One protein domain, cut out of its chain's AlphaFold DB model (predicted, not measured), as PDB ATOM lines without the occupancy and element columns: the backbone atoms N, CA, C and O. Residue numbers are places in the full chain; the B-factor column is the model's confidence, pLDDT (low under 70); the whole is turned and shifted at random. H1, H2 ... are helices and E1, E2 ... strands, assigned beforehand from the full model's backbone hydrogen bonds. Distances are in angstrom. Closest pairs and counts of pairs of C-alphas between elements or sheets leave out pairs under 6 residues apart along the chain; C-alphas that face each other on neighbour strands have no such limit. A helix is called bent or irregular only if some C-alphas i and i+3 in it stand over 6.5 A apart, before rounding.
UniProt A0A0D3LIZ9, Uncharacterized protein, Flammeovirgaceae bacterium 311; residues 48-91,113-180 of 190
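AT A GLANCE: This is residues 48 to 91 and 113 to 180 of the 190 residues of an uncharacterized protein of Flammeovirgaceae bacterium 311 (UniProt A0A0D3LIZ9). What is the main picture? A strongly twisted sheet of five strands has the short helix H1 over one face; the long helix H2 runs away from it as an arm, and residues 147 to 161 lead back. What builds it? The printed part has 112 residues, with two named helices and five strands along the chain as E1 H1 E2 E3 H2 E4 E5, a mixed class; the sheet's order is E1 - E2 - E3 - E4 - E5, all antiparallel. How compact is it? It is loose, with a radius of gyration of the C-alphas of 16.8 A and spans of 51 by 37 by 25 A.

IN THESE COORDINATES: What precedes the cut? E1, residues 54 to 57, begins at C-alpha 54 (-16.038, -51.621, 248.874). H1 is residues 64 to 70; E2, residues 78 to 87, is 25.1 A long and bends by 63 degrees at residue 81. What follows it? E3, residues 115 to 123, is 26.2 A long; H2, residues 124 to 146, is 33.8 A long and irregular, with C-alphas 125 and 128 7.1 A apart. E4 is residues 162 to 168, and E5, residues 173 to 179, ends at C-alpha 179 (-35.285, -47.074, 248.181).

HOW THE PARTS SIT: Which backbone atoms pair? Within hydrogen-bond range are N 55 and O 85 for E1 and E2, 2.8 A, N 84 and O 118 for E2 and E3, 2.8 A, N 119 and O 165 for E3 and E4, 2.8 A, and N 164 and O 177 in the hairpin E4 and E5, 2.9 A. Where are the helices? H1 is on the sheet at a height of 8.9 A, over E4, with the C-alphas of Val 66 and Tyr 167 closest at 6.9 A; H2 only grazes the sheet with residues 124 to 130, and is apart from H1. Every O i to N i+4 pair is within range in H1, and 17 of 19 in H2.

THE WHOLE: How large is it? The farthest C-alphas, of Glu 147 and Asp 170, are 50.9 A apart. What is missing or uncertain? Residues 92 to 112 are cut out, with C-alphas 91 and 113 11.0 A apart; the link from H2 to E4 is long, and its residues 148 to 160 are among those under pLDDT 70.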
ATOM      1  N   GLU A  48     -15.929 -56.132 259.067       45.22
ATOM      2  CA  GLU A  48     -17.129 -56.628 258.384       45.22
ATOM      3  C   GLU A  48     -17.409 -55.900 257.048       45.22
ATOM      4  O   GLU A  48     -18.049 -56.453 256.158       45.22
ATOM      5  N   ASN A  49     -16.856 -54.694 256.837       45.41
ATOM      6  CA  ASN A  49     -16.947 -53.970 255.556       45.41
ATOM      7  C   ASN A  49     -15.759 -54.229 254.604       45.41
ATOM      8  O   ASN A  49     -15.817 -53.854 253.430       45.41
ATOM      9  N   ALA A  50     -14.700 -54.901 255.068       45.69
ATOM     10  CA  ALA A  50     -13.506 -55.195 254.271       45.69
ATOM     11  C   ALA A  50     -13.679 -56.392 253.308       45.69
ATOM     12  O   ALA A  50     -12.837 -56.616 252.436       45.69
ATOM     13  N   GLU A  51     -14.769 -57.158 253.411       49.31
ATOM     14  CA  GLU A  51     -14.915 -58.428 252.684       49.31
ATOM     15  C   GLU A  51     -15.333 -58.287 251.204       49.31
ATOM     16  O   GLU A  51     -15.251 -59.252 250.445       49.31
ATOM     17  N   ALA A  52     -15.720 -57.095 250.730       59.62
ATOM     18  CA  ALA A  52     -16.379 -56.954 249.422       59.62
ATOM     19  C   ALA A  52     -15.713 -55.991 248.417       59.62
ATOM     20  O   ALA A  52     -16.325 -55.673 247.398       59.62
ATOM     21  N   GLY A  53     -14.478 -55.530 248.655       70.69
ATOM     22  CA  GLY A  53     -13.826 -54.567 247.748       70.69
ATOM     23  C   GLY A  53     -14.569 -53.226 247.670       70.69
ATOM     24  O   GLY A  53     -14.543 -52.558 246.639       70.69
ATOM     25  N   ARG A  54     -15.279 -52.866 248.745       81.62
ATOM     26  CA  ARG A  54     -16.038 -51.621 248.874       81.62
ATOM     27  C   ARG A  54     -15.189 -50.627 249.654       81.62
ATOM     28  O   ARG A  54     -14.763 -50.932 250.763       81.62
ATOM     29  N   ARG A  55     -14.952 -49.448 249.095       84.62
ATOM     30  CA  ARG A  55     -14.245 -48.353 249.759       84.62
ATOM     31  C   ARG A  55     -15.143 -47.130 249.773       84.62
ATOM     32  O   ARG A  55     -15.547 -46.655 248.717       84.62
ATOM     33  N   VAL A  56     -15.444 -46.607 250.955       86.81
ATOM     34  CA  VAL A  56     -16.134 -45.316 251.069       86.81
ATOM     35  C   VAL A  56     -15.153 -44.216 250.661       86.81
ATOM     36  O   VAL A  56     -14.018 -44.184 251.141       86.81
ATOM     37  N   ILE A  57     -15.571 -43.354 249.738       89.44
ATOM     38  CA  ILE A  57     -14.767 -42.248 249.205       89.44
ATOM     39  C   ILE A  57     -15.552 -40.941 249.292       89.44
ATOM     40  O   ILE A  57     -16.769 -40.939 249.469       89.44
ATOM     41  N   ASN A  58     -14.865 -39.813 249.153       90.88
ATOM     42  CA  ASN A  58     -15.519 -38.510 249.086       90.88
ATOM     43  C   ASN A  58     -16.049 -38.232 247.673       90.88
ATOM     44  O   ASN A  58     -15.523 -38.731 246.680       90.88
ATOM     45  N   ILE A  59     -17.049 -37.353 247.559       91.06
ATOM     46  CA  ILE A  59     -17.592 -36.924 246.257       91.06
ATOM     47  C   ILE A  59     -16.522 -36.296 245.348       91.06
ATOM     48  O   ILE A  59     -16.606 -36.400 244.127       91.06
ATOM     49  N   GLU A  60     -15.502 -35.665 245.932       93.06
ATOM     50  CA  GLU A  60     -14.383 -35.047 245.212       93.06
ATOM     51  C   GLU A  60     -13.450 -36.084 244.571       93.06
ATOM     52  O   GLU A  60     -12.787 -35.779 243.582       93.06
ATOM     53  N   GLU A  61     -13.434 -37.313 245.100       92.50
ATOM     54  CA  GLU A  61     -12.663 -38.439 244.565       92.50
ATOM     55  C   GLU A  61     -13.383 -39.124 243.387       92.50
ATOM     56  O   GLU A  61     -12.786 -39.951 242.700       92.50
ATOM     57  N   LEU A  62     -14.649 -38.773 243.111       92.06
ATOM     58  CA  LEU A  62     -15.370 -39.308 241.956       92.06
ATOM     59  C   LEU A  62     -14.782 -38.795 240.637       92.06
ATOM     60  O   LEU A  62     -14.455 -37.607 240.534       92.06
ATOM     61  N   PRO A  63     -14.772 -39.620 239.573       94.19
ATOM     62  CA  PRO A  63     -14.446 -39.157 238.232       94.19
ATOM     63  C   PRO A  63     -15.299 -37.949 237.821       94.19
ATOM     64  O   PRO A  63     -16.504 -37.901 238.085       94.19
ATOM     65  N   GLU A  64     -14.703 -36.988 237.107       94.88
ATOM     66  CA  GLU A  64     -15.411 -35.776 236.660       94.88
ATOM     67  C   GLU A  64     -16.668 -36.090 235.832       94.88
ATOM     68  O   GLU A  64     -17.644 -35.336 235.852       94.88
ATOM     69  N   SER A  65     -16.656 -37.206 235.102       93.56
ATOM     70  CA  SER A  65     -17.788 -37.726 234.335       93.56
ATOM     71  C   SER A  65     -18.980 -38.091 235.229       93.56
ATOM     72  O   SER A  65     -20.114 -37.701 234.933       93.56
ATOM     73  N   VAL A  66     -18.729 -38.775 236.348       93.00
ATOM     74  CA  VAL A  66     -19.739 -39.122 237.357       93.00
ATOM     75  C   VAL A  66     -20.228 -37.856 238.052       93.00
ATOM     76  O   VAL A  66     -21.433 -37.620 238.114       93.00
ATOM     77  N   GLN A  67     -19.316 -36.981 238.489       94.38
ATOM     78  CA  GLN A  67     -19.690 -35.717 239.133       94.38
ATOM     79  C   GLN A  67     -20.576 -34.847 238.234       94.38
ATOM     80  O   GLN A  67     -21.554 -34.258 238.694       94.38
ATOM     81  N   ARG A  68     -20.256 -34.763 236.936       93.88
ATOM     82  CA  ARG A  68     -21.076 -34.039 235.960       93.88
ATOM     83  C   ARG A  68     -22.447 -34.688 235.800       93.88
ATOM     84  O   ARG A  68     -23.433 -33.966 235.691       93.88
ATOM     85  N   SER A  69     -22.513 -36.017 235.799       91.69
ATOM     86  CA  SER A  69     -23.775 -36.755 235.678       91.69
ATOM     87  C   SER A  69     -24.675 -36.575 236.899       91.69
ATOM     88  O   SER A  69     -25.877 -36.449 236.731       91.69
ATOM     89  N   LEU A  70     -24.106 -36.476 238.103       90.62
ATOM     90  CA  LEU A  70     -24.846 -36.157 239.330       90.62
ATOM     91  C   LEU A  70     -25.341 -34.704 239.351       90.62
ATOM     92  O   LEU A  70     -26.482 -34.431 239.703       90.62
ATOM     93  N   LYS A  71     -24.495 -33.759 238.922       90.94
ATOM     94  CA  LYS A  71     -24.834 -32.326 238.858       90.94
ATOM     95  C   LYS A  71     -25.760 -31.967 237.689       90.94
ATOM     96  O   LYS A  71     -26.140 -30.805 237.547       90.94
ATOM     97  N   SER A  72     -26.092 -32.920 236.821       87.31
ATOM     98  CA  SER A  72     -26.964 -32.704 235.668       87.31
ATOM     99  C   SER A  72     -28.175 -33.637 235.701       87.31
ATOM    100  O   SER A  72     -28.164 -34.691 236.324       87.31
ATOM    101  N   GLY A  73     -29.259 -33.237 235.038       83.75
ATOM    102  CA  GLY A  73     -30.471 -34.053 234.956       83.75
ATOM    103  C   GLY A  73     -31.355 -33.987 236.202       83.75
ATOM    104  O   GLY A  73     -31.573 -32.911 236.758       83.75
ATOM    105  N   GLU A  74     -31.931 -35.135 236.566       87.38
ATOM    106  CA  GLU A  74     -32.988 -35.262 237.583       87.38
ATOM    107  C   GLU A  74     -32.476 -35.202 239.032       87.38
ATOM    108  O   GLU A  74     -33.245 -34.878 239.931       87.38
ATOM    109  N   PHE A  75     -31.181 -35.449 239.254       89.50
ATOM    110  CA  PHE A  75     -30.573 -35.531 240.590       89.50
ATOM    111  C   PHE A  75     -29.874 -34.240 241.032       89.50
ATOM    112  O   PHE A  75     -29.229 -34.210 242.073       89.50
ATOM    113  N   LYS A  76     -30.000 -33.154 240.260       90.12
ATOM    114  CA  LYS A  76     -29.323 -31.877 240.554       90.12
ATOM    115  C   LYS A  76     -29.738 -31.266 241.903       90.12
ATOM    116  O   LYS A  76     -28.965 -30.520 242.492       90.12
ATOM    117  N   ASP A  77     -30.965 -31.562 242.332       89.31
ATOM    118  CA  ASP A  77     -31.573 -31.070 243.571       89.31
ATOM    119  C   ASP A  77     -31.483 -32.125 244.692       89.31
ATOM    120  O   ASP A  77     -32.085 -31.965 245.746       89.31
ATOM    121  N   TRP A  78     -30.763 -33.229 244.462       90.31
ATOM    122  CA  TRP A  78     -30.583 -34.302 245.435       90.31
ATOM    123  C   TRP A  78     -29.237 -34.151 246.138       90.31
ATOM    124  O   TRP A  78     -28.240 -33.747 245.534       90.31
ATOM    125  N   GLN A  79     -29.193 -34.514 247.416       88.44
ATOM    126  CA  GLN A  79     -27.961 -34.513 248.189       88.44
ATOM    127  C   GLN A  79     -27.308 -35.889 248.149       88.44
ATOM    128  O   GLN A  79     -27.970 -36.912 248.315       88.44
ATOM    129  N   VAL A  80     -25.990 -35.905 247.969       90.06
ATOM    130  CA  VAL A  80     -25.176 -37.115 248.096       90.06
ATOM    131  C   VAL A  80     -24.921 -37.390 249.574       90.06
ATOM    132  O   VAL A  80     -24.311 -36.562 250.248       90.06
ATOM    133  N   VAL A  81     -25.371 -38.547 250.056       86.75
ATOM    134  CA  VAL A  81     -25.176 -38.995 251.447       86.75
ATOM    135  C   VAL A  81     -23.903 -39.815 251.574       86.75
ATOM    136  O   VAL A  81     -23.094 -39.588 252.468       86.75
ATOM    137  N   ALA A  82     -23.710 -40.759 250.656       86.88
ATOM    138  CA  ALA A  82     -22.573 -41.663 250.677       86.88
ATOM    139  C   ALA A  82     -22.100 -41.968 249.259       86.88
ATOM    140  O   ALA A  82     -22.896 -42.087 248.323       86.88
ATOM    141  N   VAL A  83     -20.786 -42.130 249.114       90.06
ATOM    142  CA  VAL A  83     -20.157 -42.590 247.878       90.06
ATOM    143  C   VAL A  83     -19.281 -43.789 248.203       90.06
ATOM    144  O   VAL A  83     -18.413 -43.728 249.071       90.06
ATOM    145  N   THR A  84     -19.510 -44.888 247.494       90.38
ATOM    146  CA  THR A  84     -18.755 -46.129 247.645       90.38
ATOM    147  C   THR A  84     -18.138 -46.526 246.312       90.38
ATOM    148  O   THR A  84     -18.838 -46.769 245.331       90.38
ATOM    149  N   GLU A  85     -16.820 -46.632 246.278       89.06
ATOM    150  CA  GLU A  85     -16.080 -47.283 245.208       89.06
ATOM    151  C   GLU A  85     -16.183 -48.802 245.381       89.06
ATOM    152  O   GLU A  85     -15.874 -49.351 246.438       89.06
ATOM    153  N   LEU A  86     -16.636 -49.486 244.338       87.06
ATOM    154  CA  LEU A  86     -16.724 -50.934 244.253       87.06
ATOM    155  C   LEU A  86     -15.628 -51.406 243.302       87.06
ATOM    156  O   LEU A  86     -15.748 -51.276 242.080       87.06
ATOM    157  N   GLN A  87     -14.569 -51.979 243.855       84.00
ATOM    158  CA  GLN A  87     -13.583 -52.683 243.057       84.00
ATOM    159  C   GLN A  87     -14.119 -54.079 242.758       84.00
ATOM    160  O   GLN A  87     -14.482 -54.829 243.668       84.00
ATOM    161  N   ALA A  88     -14.185 -54.435 241.474       67.19
ATOM    162  CA  ALA A  88     -14.494 -55.795 241.067       67.19
ATOM    163  C   ALA A  88     -13.445 -56.738 241.671       67.19
ATOM    164  O   ALA A  88     -12.316 -56.846 241.192       67.19
ATOM    165  N   ASN A  89     -13.809 -57.397 242.769       62.69
ATOM    166  CA  ASN A  89     -12.929 -58.343 243.424       62.69
ATOM    167  C   ASN A  89     -12.771 -59.535 242.469       62.69
ATOM    168  O   ASN A  89     -13.753 -60.213 242.151       62.69
ATOM    169  N   ALA A  90     -11.554 -59.781 241.977       52.88
ATOM    170  CA  ALA A  90     -11.268 -60.780 240.938       52.88
ATOM    171  C   ALA A  90     -11.748 -62.207 241.300       52.88
ATOM    172  O   ALA A  90     -11.904 -63.070 240.433       52.88
ATOM    173  N   ASN A  91     -12.032 -62.461 242.582       52.69
ATOM    174  CA  ASN A  91     -12.589 -63.719 243.070       52.69
ATOM    175  C   ASN A  91     -14.084 -63.918 242.751       52.69
ATOM    176  O   ASN A  91     -14.507 -65.064 242.595       52.69
ATOM    177  N   ALA A 113      -9.955 -54.425 235.997       63.22
ATOM    178  CA  ALA A 113     -10.959 -54.637 237.030       63.22
ATOM    179  C   ALA A 113     -11.920 -53.445 237.004       63.22
ATOM    180  O   ALA A 113     -11.512 -52.315 237.274       63.22
ATOM    181  N   ALA A 114     -13.158 -53.684 236.569       76.00
ATOM    182  CA  ALA A 114     -14.096 -52.605 236.313       76.00
ATOM    183  C   ALA A 114     -14.457 -51.966 237.656       76.00
ATOM    184  O   ALA A 114     -15.133 -52.579 238.486       76.00
ATOM    185  N   VAL A 115     -13.943 -50.759 237.886       86.88
ATOM    186  CA  VAL A 115     -14.288 -49.955 239.056       86.88
ATOM    187  C   VAL A 115     -15.674 -49.375 238.817       86.88
ATOM    188  O   VAL A 115     -15.921 -48.719 237.800       86.88
ATOM    189  N   HIS A 116     -16.585 -49.632 239.749       90.56
ATOM    190  CA  HIS A 116     -17.915 -49.040 239.750       90.56
ATOM    191  C   HIS A 116     -18.059 -48.094 240.935       90.56
ATOM    192  O   HIS A 116     -17.463 -48.308 241.985       90.56
ATOM    193  N   TYR A 117     -18.896 -47.078 240.785       91.06
ATOM    194  CA  TYR A 117     -19.181 -46.113 241.841       91.06
ATOM    195  C   TYR A 117     -20.646 -46.209 242.220       91.06
ATOM    196  O   TYR A 117     -21.516 -46.117 241.359       91.06
ATOM    197  N   GLU A 118     -20.919 -46.410 243.498       91.00
ATOM    198  CA  GLU A 118     -22.254 -46.424 244.073       91.00
ATOM    199  C   GLU A 118     -22.466 -45.124 244.844       91.00
ATOM    200  O   GLU A 118     -21.694 -44.791 245.740       91.00
ATOM    201  N   VAL A 119     -23.483 -44.367 244.454       89.88
ATOM    202  CA  VAL A 119     -23.808 -43.058 245.015       89.88
ATOM    203  C   VAL A 119     -25.199 -43.150 245.610       89.88
ATOM    204  O   VAL A 119     -26.160 -43.449 244.901       89.88
ATOM    205  N   GLU A 120     -25.298 -42.904 246.910       90.12
ATOM    206  CA  GLU A 120     -26.568 -42.831 247.617       90.12
ATOM    207  C   GLU A 120     -27.026 -41.378 247.699       90.12
ATOM    208  O   GLU A 120     -26.287 -40.492 248.139       90.12
ATOM    209  N   LEU A 121     -28.245 -41.147 247.226       90.06
ATOM    210  CA  LEU A 121     -28.863 -39.839 247.114       90.06
ATOM    211  C   LEU A 121     -30.135 -39.780 247.951       90.06
ATOM    212  O   LEU A 121     -30.924 -40.726 247.959       90.06
ATOM    213  N   VAL A 122     -30.379 -38.626 248.561       88.62
ATOM    214  CA  VAL A 122     -31.631 -38.294 249.253       88.62
ATOM    215  C   VAL A 122     -32.228 -37.022 248.662       88.62
ATOM    216  O   VAL A 122     -31.501 -36.151 248.174       88.62
ATOM    217  N   SER A 123     -33.560 -36.926 248.670       86.06
ATOM    218  CA  SER A 123     -34.238 -35.699 248.236       86.06
ATOM    219  C   SER A 123     -33.883 -34.553 249.181       86.06
ATOM    220  O   SER A 123     -33.835 -34.761 250.394       86.06
ATOM    221  N   ALA A 124     -33.701 -33.343 248.647       83.62
ATOM    222  CA  ALA A 124     -33.507 -32.148 249.468       83.62
ATOM    223  C   ALA A 124     -34.662 -31.922 250.456       83.62
ATOM    224  O   ALA A 124     -34.425 -31.454 251.559       83.62
ATOM    225  N   ASP A 125     -35.887 -32.326 250.103       82.19
ATOM    226  CA  ASP A 125     -37.056 -32.200 250.986       82.19
ATOM    227  C   ASP A 125     -36.930 -33.013 252.287       82.19
ATOM    228  O   ASP A 125     -37.673 -32.772 253.232       82.19
ATOM    229  N   MET A 126     -36.014 -33.985 252.334       77.25
ATOM    230  CA  MET A 126     -35.763 -34.824 253.509       77.25
ATOM    231  C   MET A 126     -34.495 -34.426 254.262       77.25
ATOM    232  O   MET A 126     -34.150 -35.082 255.238       77.25
ATOM    233  N   GLN A 127     -33.801 -33.361 253.845       74.69
ATOM    234  CA  GLN A 127     -32.622 -32.870 254.563       74.69
ATOM    235  C   GLN A 127     -32.934 -32.528 256.009       74.69
ATOM    236  O   GLN A 127     -32.217 -32.980 256.896       74.69
ATOM    237  N   ASP A 128     -34.008 -31.772 256.218       79.38
ATOM    238  CA  ASP A 128     -34.409 -31.324 257.547       79.38
ATOM    239  C   ASP A 128     -34.683 -32.539 258.451       79.38
ATOM    240  O   ASP A 128     -34.180 -32.610 259.563       79.38
ATOM    241  N   GLU A 129     -35.361 -33.570 257.934       75.19
ATOM    242  CA  GLU A 129     -35.677 -34.788 258.694       75.19
ATOM    243  C   GLU A 129     -34.433 -35.634 259.023       75.19
ATOM    244  O   GLU A 129     -34.329 -36.205 260.111       75.19
ATOM    245  N   ILE A 130     -33.463 -35.705 258.103       73.44
ATOM    246  CA  ILE A 130     -32.181 -36.382 258.348       73.44
ATOM    247  C   ILE A 130     -31.378 -35.627 259.402       73.44
ATOM    248  O   ILE A 130     -30.815 -36.259 260.292       73.44
ATOM    249  N   GLN A 131     -31.312 -34.301 259.291       77.88
ATOM    250  CA  GLN A 131     -30.573 -33.467 260.227       77.88
ATOM    251  C   GLN A 131     -31.189 -33.549 261.625       77.88
ATOM    252  O   GLN A 131     -30.468 -33.840 262.575       77.88
ATOM    253  N   ASP A 132     -32.513 -33.426 261.733       79.06
ATOM    254  CA  ASP A 132     -33.243 -33.586 262.992       79.06
ATOM    255  C   ASP A 132     -32.977 -34.969 263.618       79.06
ATOM    256  O   ASP A 132     -32.759 -35.093 264.823       79.06
ATOM    257  N   SER A 133     -32.932 -36.026 262.798       73.81
ATOM    258  CA  SER A 133     -32.636 -37.385 263.273       73.81
ATOM    259  C   SER A 133     -31.180 -37.559 263.724       73.81
ATOM    260  O   SER A 133     -30.910 -38.310 264.665       73.81
ATOM    261  N   GLN A 134     -30.228 -36.894 263.061       74.69
ATOM    262  CA  GLN A 134     -28.821 -36.900 263.467       74.69
ATOM    263  C   GLN A 134     -28.627 -36.161 264.789       74.69
ATOM    264  O   GLN A 134     -27.992 -36.716 265.682       74.69
ATOM    265  N   GLU A 135     -29.229 -34.980 264.941       79.00
ATOM    266  CA  GLU A 135     -29.190 -34.207 266.189       79.00
ATOM    267  C   GLU A 135     -29.790 -35.014 267.349       79.00
ATOM    268  O   GLU A 135     -29.180 -35.119 268.410       79.00
ATOM    269  N   GLN A 136     -30.921 -35.691 267.126       78.94
ATOM    270  CA  GLN A 136     -31.520 -36.565 268.136       78.94
ATOM    271  C   GLN A 136     -30.614 -37.751 268.508       78.94
ATOM    272  O   GLN A 136     -30.570 -38.170 269.664       78.94
ATOM    273  N   THR A 137     -29.900 -38.321 267.536       72.56
ATOM    274  CA  THR A 137     -28.979 -39.438 267.795       72.56
ATOM    275  C   THR A 137     -27.754 -38.973 268.584       72.56
ATOM    276  O   THR A 137     -27.290 -39.694 269.465       72.56
ATOM    277  N   GLU A 138     -27.248 -37.772 268.295       78.19
ATOM    278  CA  GLU A 138     -26.130 -37.162 269.018       78.19
ATOM    279  C   GLU A 138     -26.514 -36.829 270.467       78.19
ATOM    280  O   GLU A 138     -25.763 -37.174 271.374       78.19
ATOM    281  N   GLU A 139     -27.716 -36.288 270.699       81.50
ATOM    282  CA  GLU A 139     -28.248 -36.024 272.046       81.50
ATOM    283  C   GLU A 139     -28.337 -37.315 272.882       81.50
ATOM    284  O   GLU A 139     -27.868 -37.367 274.018       81.50
ATOM    285  N   ILE A 140     -28.849 -38.406 272.298       77.69
ATOM    286  CA  ILE A 140     -28.918 -39.713 272.975       77.69
ATOM    287  C   ILE A 140     -27.514 -40.261 273.276       77.69
ATOM    288  O   ILE A 140     -27.297 -40.880 274.320       77.69
ATOM    289  N   ALA A 141     -26.563 -40.074 272.358       75.88
ATOM    290  CA  ALA A 141     -25.188 -40.516 272.553       75.88
ATOM    291  C   ALA A 141     -24.480 -39.717 273.661       75.88
ATOM    292  O   ALA A 141     -23.723 -40.305 274.438       75.88
ATOM    293  N   GLU A 142     -24.740 -38.410 273.758       77.25
ATOM    294  CA  GLU A 142     -24.218 -37.537 274.813       77.25
ATOM    295  C   GLU A 142     -24.772 -37.939 276.189       77.25
ATOM    296  O   GLU A 142     -23.989 -38.196 277.106       77.25
ATOM    297  N   ASP A 143     -26.090 -38.134 276.306       78.50
ATOM    298  CA  ASP A 143     -26.738 -38.604 277.539       78.50
ATOM    299  C   ASP A 143     -26.194 -39.974 277.990       78.50
ATOM    300  O   ASP A 143     -25.880 -40.189 279.167       78.50
ATOM    301  N   ALA A 144     -26.020 -40.916 277.053       74.44
ATOM    302  CA  ALA A 144     -25.467 -42.235 277.360       74.44
ATOM    303  C   ALA A 144     -24.007 -42.160 277.847       74.44
ATOM    304  O   ALA A 144     -23.613 -42.906 278.752       74.44
ATOM    305  N   ALA A 145     -23.212 -41.244 277.281       76.31
ATOM    306  CA  ALA A 145     -21.836 -41.004 277.701       76.31
ATOM    307  C   ALA A 145     -21.758 -40.387 279.110       76.31
ATOM    308  O   ALA A 145     -20.879 -40.775 279.889       76.31
ATOM    309  N   GLU A 146     -22.678 -39.483 279.470       80.12
ATOM    310  CA  GLU A 146     -22.749 -38.894 280.815       80.12
ATOM    311  C   GLU A 146     -23.165 -39.909 281.890       80.12
ATOM    312  O   GLU A 146     -22.611 -39.905 282.996       80.12
ATOM    313  N   GLU A 147     -24.082 -40.829 281.578       79.12
ATOM    314  CA  GLU A 147     -24.513 -41.873 282.516       79.12
ATOM    315  C   GLU A 147     -23.501 -43.028 282.666       79.12
ATOM    316  O   GLU A 147     -23.704 -43.946 283.468       79.12
ATOM    317  N   GLY A 148     -22.379 -42.994 281.933       69.38
ATOM    318  CA  GLY A 148     -21.359 -44.048 281.958       69.38
ATOM    319  C   GLY A 148     -21.878 -45.394 281.444       69.38
ATOM    320  O   GLY A 148     -21.287 -46.443 281.727       69.38
ATOM    321  N   VAL A 149     -22.990 -45.371 280.708       62.41
ATOM    322  CA  VAL A 149     -23.538 -46.536 280.032       62.41
ATOM    323  C   VAL A 149     -22.724 -46.695 278.759       62.41
ATOM    324  O   VAL A 149     -22.670 -45.799 277.922       62.41
ATOM    325  N   VAL A 150     -22.054 -47.839 278.610       55.06
ATOM    326  CA  VAL A 150     -21.467 -48.210 277.320       55.06
ATOM    327  C   VAL A 150     -22.649 -48.397 276.381       55.06
ATOM    328  O   VAL A 150     -23.301 -49.439 276.420       55.06
ATOM    329  N   ALA A 151     -22.974 -47.357 275.616       53.62
ATOM    330  CA  ALA A 151     -23.923 -47.463 274.533       53.62
ATOM    331  C   ALA A 151     -23.376 -48.554 273.609       53.62
ATOM    332  O   ALA A 151     -22.344 -48.369 272.964       53.62
ATOM    333  N   GLU A 152     -24.027 -49.722 273.581       52.31
ATOM    334  CA  GLU A 152     -23.985 -50.517 272.361       52.31
ATOM    335  C   GLU A 152     -24.327 -49.536 271.250       52.31
ATOM    336  O   GLU A 152     -25.315 -48.813 271.368       52.31
ATOM    337  N   GLU A 153     -23.444 -49.435 270.262       49.59
ATOM    338  CA  GLU A 153     -23.527 -48.504 269.145       49.59
ATOM    339  C   GLU A 153     -24.783 -48.855 268.332       49.59
ATOM    340  O   GLU A 153     -24.738 -49.498 267.285       49.59
ATOM    341  N   THR A 154     -25.959 -48.501 268.850       45.81
ATOM    342  CA  THR A 154     -27.212 -48.514 268.123       45.81
ATOM    343  C   THR A 154     -27.098 -47.371 267.145       45.81
ATOM    344  O   THR A 154     -27.602 -46.276 267.374       45.81
ATOM    345  N   MET A 155     -26.384 -47.629 266.050       46.47
ATOM    346  CA  MET A 155     -26.533 -46.877 264.825       46.47
ATOM    347  C   MET A 155     -28.019 -46.959 264.496       46.47
ATOM    348  O   MET A 155     -28.507 -47.979 264.000       46.47
ATOM    349  N   VAL A 156     -28.767 -45.918 264.854       47.44
ATOM    350  CA  VAL A 156     -30.140 -45.760 264.403       47.44
ATOM    351  C   VAL A 156     -30.011 -45.577 262.902       47.44
ATOM    352  O   VAL A 156     -29.707 -44.496 262.408       47.44
ATOM    353  N   ALA A 157     -30.133 -46.681 262.170       50.47
ATOM    354  CA  ALA A 157     -30.164 -46.672 260.725       50.47
ATOM    355  C   ALA A 157     -31.475 -45.994 260.331       50.47
ATOM    356  O   ALA A 157     -32.498 -46.656 260.137       50.47
ATOM    357  N   VAL A 158     -31.456 -44.660 260.286       54.09
ATOM    358  CA  VAL A 158     -32.557 -43.861 259.770       54.09
ATOM    359  C   VAL A 158     -32.738 -44.333 258.339       54.09
ATOM    360  O   VAL A 158     -31.893 -44.126 257.468       54.09
ATOM    361  N   LYS A 159     -33.804 -45.097 258.116       59.75
ATOM    362  CA  LYS A 159     -34.114 -45.658 256.811       59.75
ATOM    363  C   LYS A 159     -34.726 -44.525 256.008       59.75
ATOM    364  O   LYS A 159     -35.939 -44.392 255.959       59.75
ATOM    365  N   VAL A 160     -33.880 -43.663 255.463       64.06
ATOM    366  CA  VAL A 160     -34.312 -42.517 254.669       64.06
ATOM    367  C   VAL A 160     -34.698 -43.023 253.280       64.06
ATOM    368  O   VAL A 160     -33.950 -43.818 252.695       64.06
ATOM    369  N   PRO A 161     -35.847 -42.608 252.725       70.81
ATOM    370  CA  PRO A 161     -36.139 -42.884 251.336       70.81
ATOM    371  C   PRO A 161     -35.075 -42.214 250.461       70.81
ATOM    372  O   PRO A 161     -34.788 -41.027 250.588       70.81
ATOM    373  N   GLY A 162     -34.471 -42.976 249.564       84.56
ATOM    374  CA  GLY A 162     -33.336 -42.513 248.779       84.56
ATOM    375  C   GLY A 162     -33.243 -43.227 247.448       84.56
ATOM    376  O   GLY A 162     -34.044 -44.100 247.126       84.56
ATOM    377  N   VAL A 163     -32.253 -42.859 246.652       88.81
ATOM    378  CA  VAL A 163     -31.945 -43.536 245.397       88.81
ATOM    379  C   VAL A 163     -30.480 -43.913 245.410       88.81
ATOM    380  O   VAL A 163     -29.612 -43.083 245.661       88.81
ATOM    381  N   VAL A 164     -30.208 -45.178 245.116       90.19
ATOM    382  CA  VAL A 164     -28.850 -45.678 244.929       90.19
ATOM    383  C   VAL A 164     -28.580 -45.759 243.433       90.19
ATOM    384  O   VAL A 164     -29.254 -46.491 242.699       90.19
ATOM    385  N   LEU A 165     -27.594 -44.998 242.971       92.19
ATOM    386  CA  LEU A 165     -27.142 -44.981 241.585       92.19
ATOM    387  C   LEU A 165     -25.795 -45.677 241.475       92.19
ATOM    388  O   LEU A 165     -24.895 -45.418 242.268       92.19
ATOM    389  N   ARG A 166     -25.633 -46.530 240.464       92.69
ATOM    390  CA  ARG A 166     -24.348 -47.152 240.142       92.69
ATOM    391  C   ARG A 166     -23.843 -46.638 238.807       92.69
ATOM    392  O   ARG A 166     -24.552 -46.757 237.809       92.69
ATOM    393  N   TYR A 167     -22.624 -46.124 238.784       92.75
ATOM    394  CA  TYR A 167     -21.946 -45.611 237.598       92.75
ATOM    395  C   TYR A 167     -20.704 -46.437 237.265       92.75
ATOM    396  O   TYR A 167     -20.088 -47.029 238.154       92.75
ATOM    397  N   ASP A 168     -20.329 -46.457 235.988       92.00
ATOM    398  CA  ASP A 168     -18.985 -46.863 235.574       92.00
ATOM    399  C   ASP A 168     -17.981 -45.698 235.674       92.00
ATOM    400  O   ASP A 168     -18.330 -44.555 235.985       92.00
ATOM    401  N   GLN A 169     -16.711 -45.994 235.398       89.50
ATOM    402  CA  GLN A 169     -15.620 -45.013 235.334       89.50
ATOM    403  C   GLN A 169     -15.837 -43.891 234.303       89.50
ATOM    404  O   GLN A 169     -15.312 -42.787 234.464       89.50
ATOM    405  N   ASP A 170     -16.638 -44.140 233.267       91.12
ATOM    406  CA  ASP A 170     -16.950 -43.181 232.208       91.12
ATOM    407  C   ASP A 170     -18.155 -42.293 232.567       91.12
ATOM    408  O   ASP A 170     -18.530 -41.403 231.800       91.12
ATOM    409  N   GLY A 171     -18.743 -42.480 233.754       89.88
ATOM    410  CA  GLY A 171     -19.904 -41.730 234.230       89.88
ATOM    411  C   GLY A 171     -21.224 -42.191 233.621       89.88
ATOM    412  O   GLY A 171     -22.235 -41.499 233.749       89.88
ATOM    413  N   LYS A 172     -21.256 -43.351 232.966       91.94
ATOM    414  CA  LYS A 172     -22.490 -43.940 232.460       91.94
ATOM    415  C   LYS A 172     -23.226 -44.628 233.602       91.94
ATOM    416  O   LYS A 172     -22.657 -45.415 234.356       91.94
ATOM    417  N   LEU A 173     -24.522 -44.357 233.699       91.88
ATOM    418  CA  LEU A 173     -25.390 -45.017 234.663       91.88
ATOM    419  C   LEU A 173     -25.569 -46.499 234.289       91.88
ATOM    420  O   LEU A 173     -26.014 -46.820 233.184       91.88
ATOM    421  N   LEU A 174     -25.227 -47.389 235.220       90.00
ATOM    422  CA  LEU A 174     -25.359 -48.843 235.106       90.00
ATOM    423  C   LEU A 174     -26.652 -49.350 235.746       90.00
ATOM    424  O   LEU A 174     -27.337 -50.191 235.167       90.00
ATOM    425  N   SER A 175     -26.992 -48.853 236.938       91.25
ATOM    426  CA  SER A 175     -28.214 -49.243 237.647       91.25
ATOM    427  C   SER A 175     -28.746 -48.126 238.534       91.25
ATOM    428  O   SER A 175     -27.976 -47.329 239.067       91.25
ATOM    429  N   ARG A 176     -30.064 -48.122 238.732       92.31
ATOM    430  CA  ARG A 176     -30.789 -47.252 239.658       92.31
ATOM    431  C   ARG A 176     -31.676 -48.119 240.540       92.31
ATOM    432  O   ARG A 176     -32.391 -48.973 240.020       92.31
ATOM    433  N   VAL A 177     -31.618 -47.897 241.847       89.62
ATOM    434  CA  VAL A 177     -32.475 -48.560 242.831       89.62
ATOM    435  C   VAL A 177     -33.121 -47.487 243.692       89.62
ATOM    436  O   VAL A 177     -32.444 -46.848 244.495       89.62
ATOM    437  N   ASP A 178     -34.423 -47.286 243.524       86.19
ATOM    438  CA  ASP A 178     -35.200 -46.413 244.395       86.19
ATOM    439  C   ASP A 178     -35.490 -47.160 245.711       86.19
ATOM    440  O   ASP A 178     -36.144 -48.204 245.734       86.19
ATOM    441  N   ARG A 179     -34.961 -46.647 246.821       77.38
ATOM    442  CA  ARG A 179     -35.285 -47.074 248.181       77.38
ATOM    443  C   ARG A 179     -36.452 -46.226 248.659       77.38
ATOM    444  O   ARG A 179     -36.255 -45.199 249.290       77.38
ATOM    445  N   THR A 180     -37.679 -46.632 248.371       67.25
ATOM    446  CA  THR A 180     -38.827 -46.099 249.111       67.25
ATOM    447  C   THR A 180     -38.859 -46.738 250.494       67.25
ATOM    448  O   THR A 180     -38.619 -47.940 250.632       67.25
TER     449      THR A 180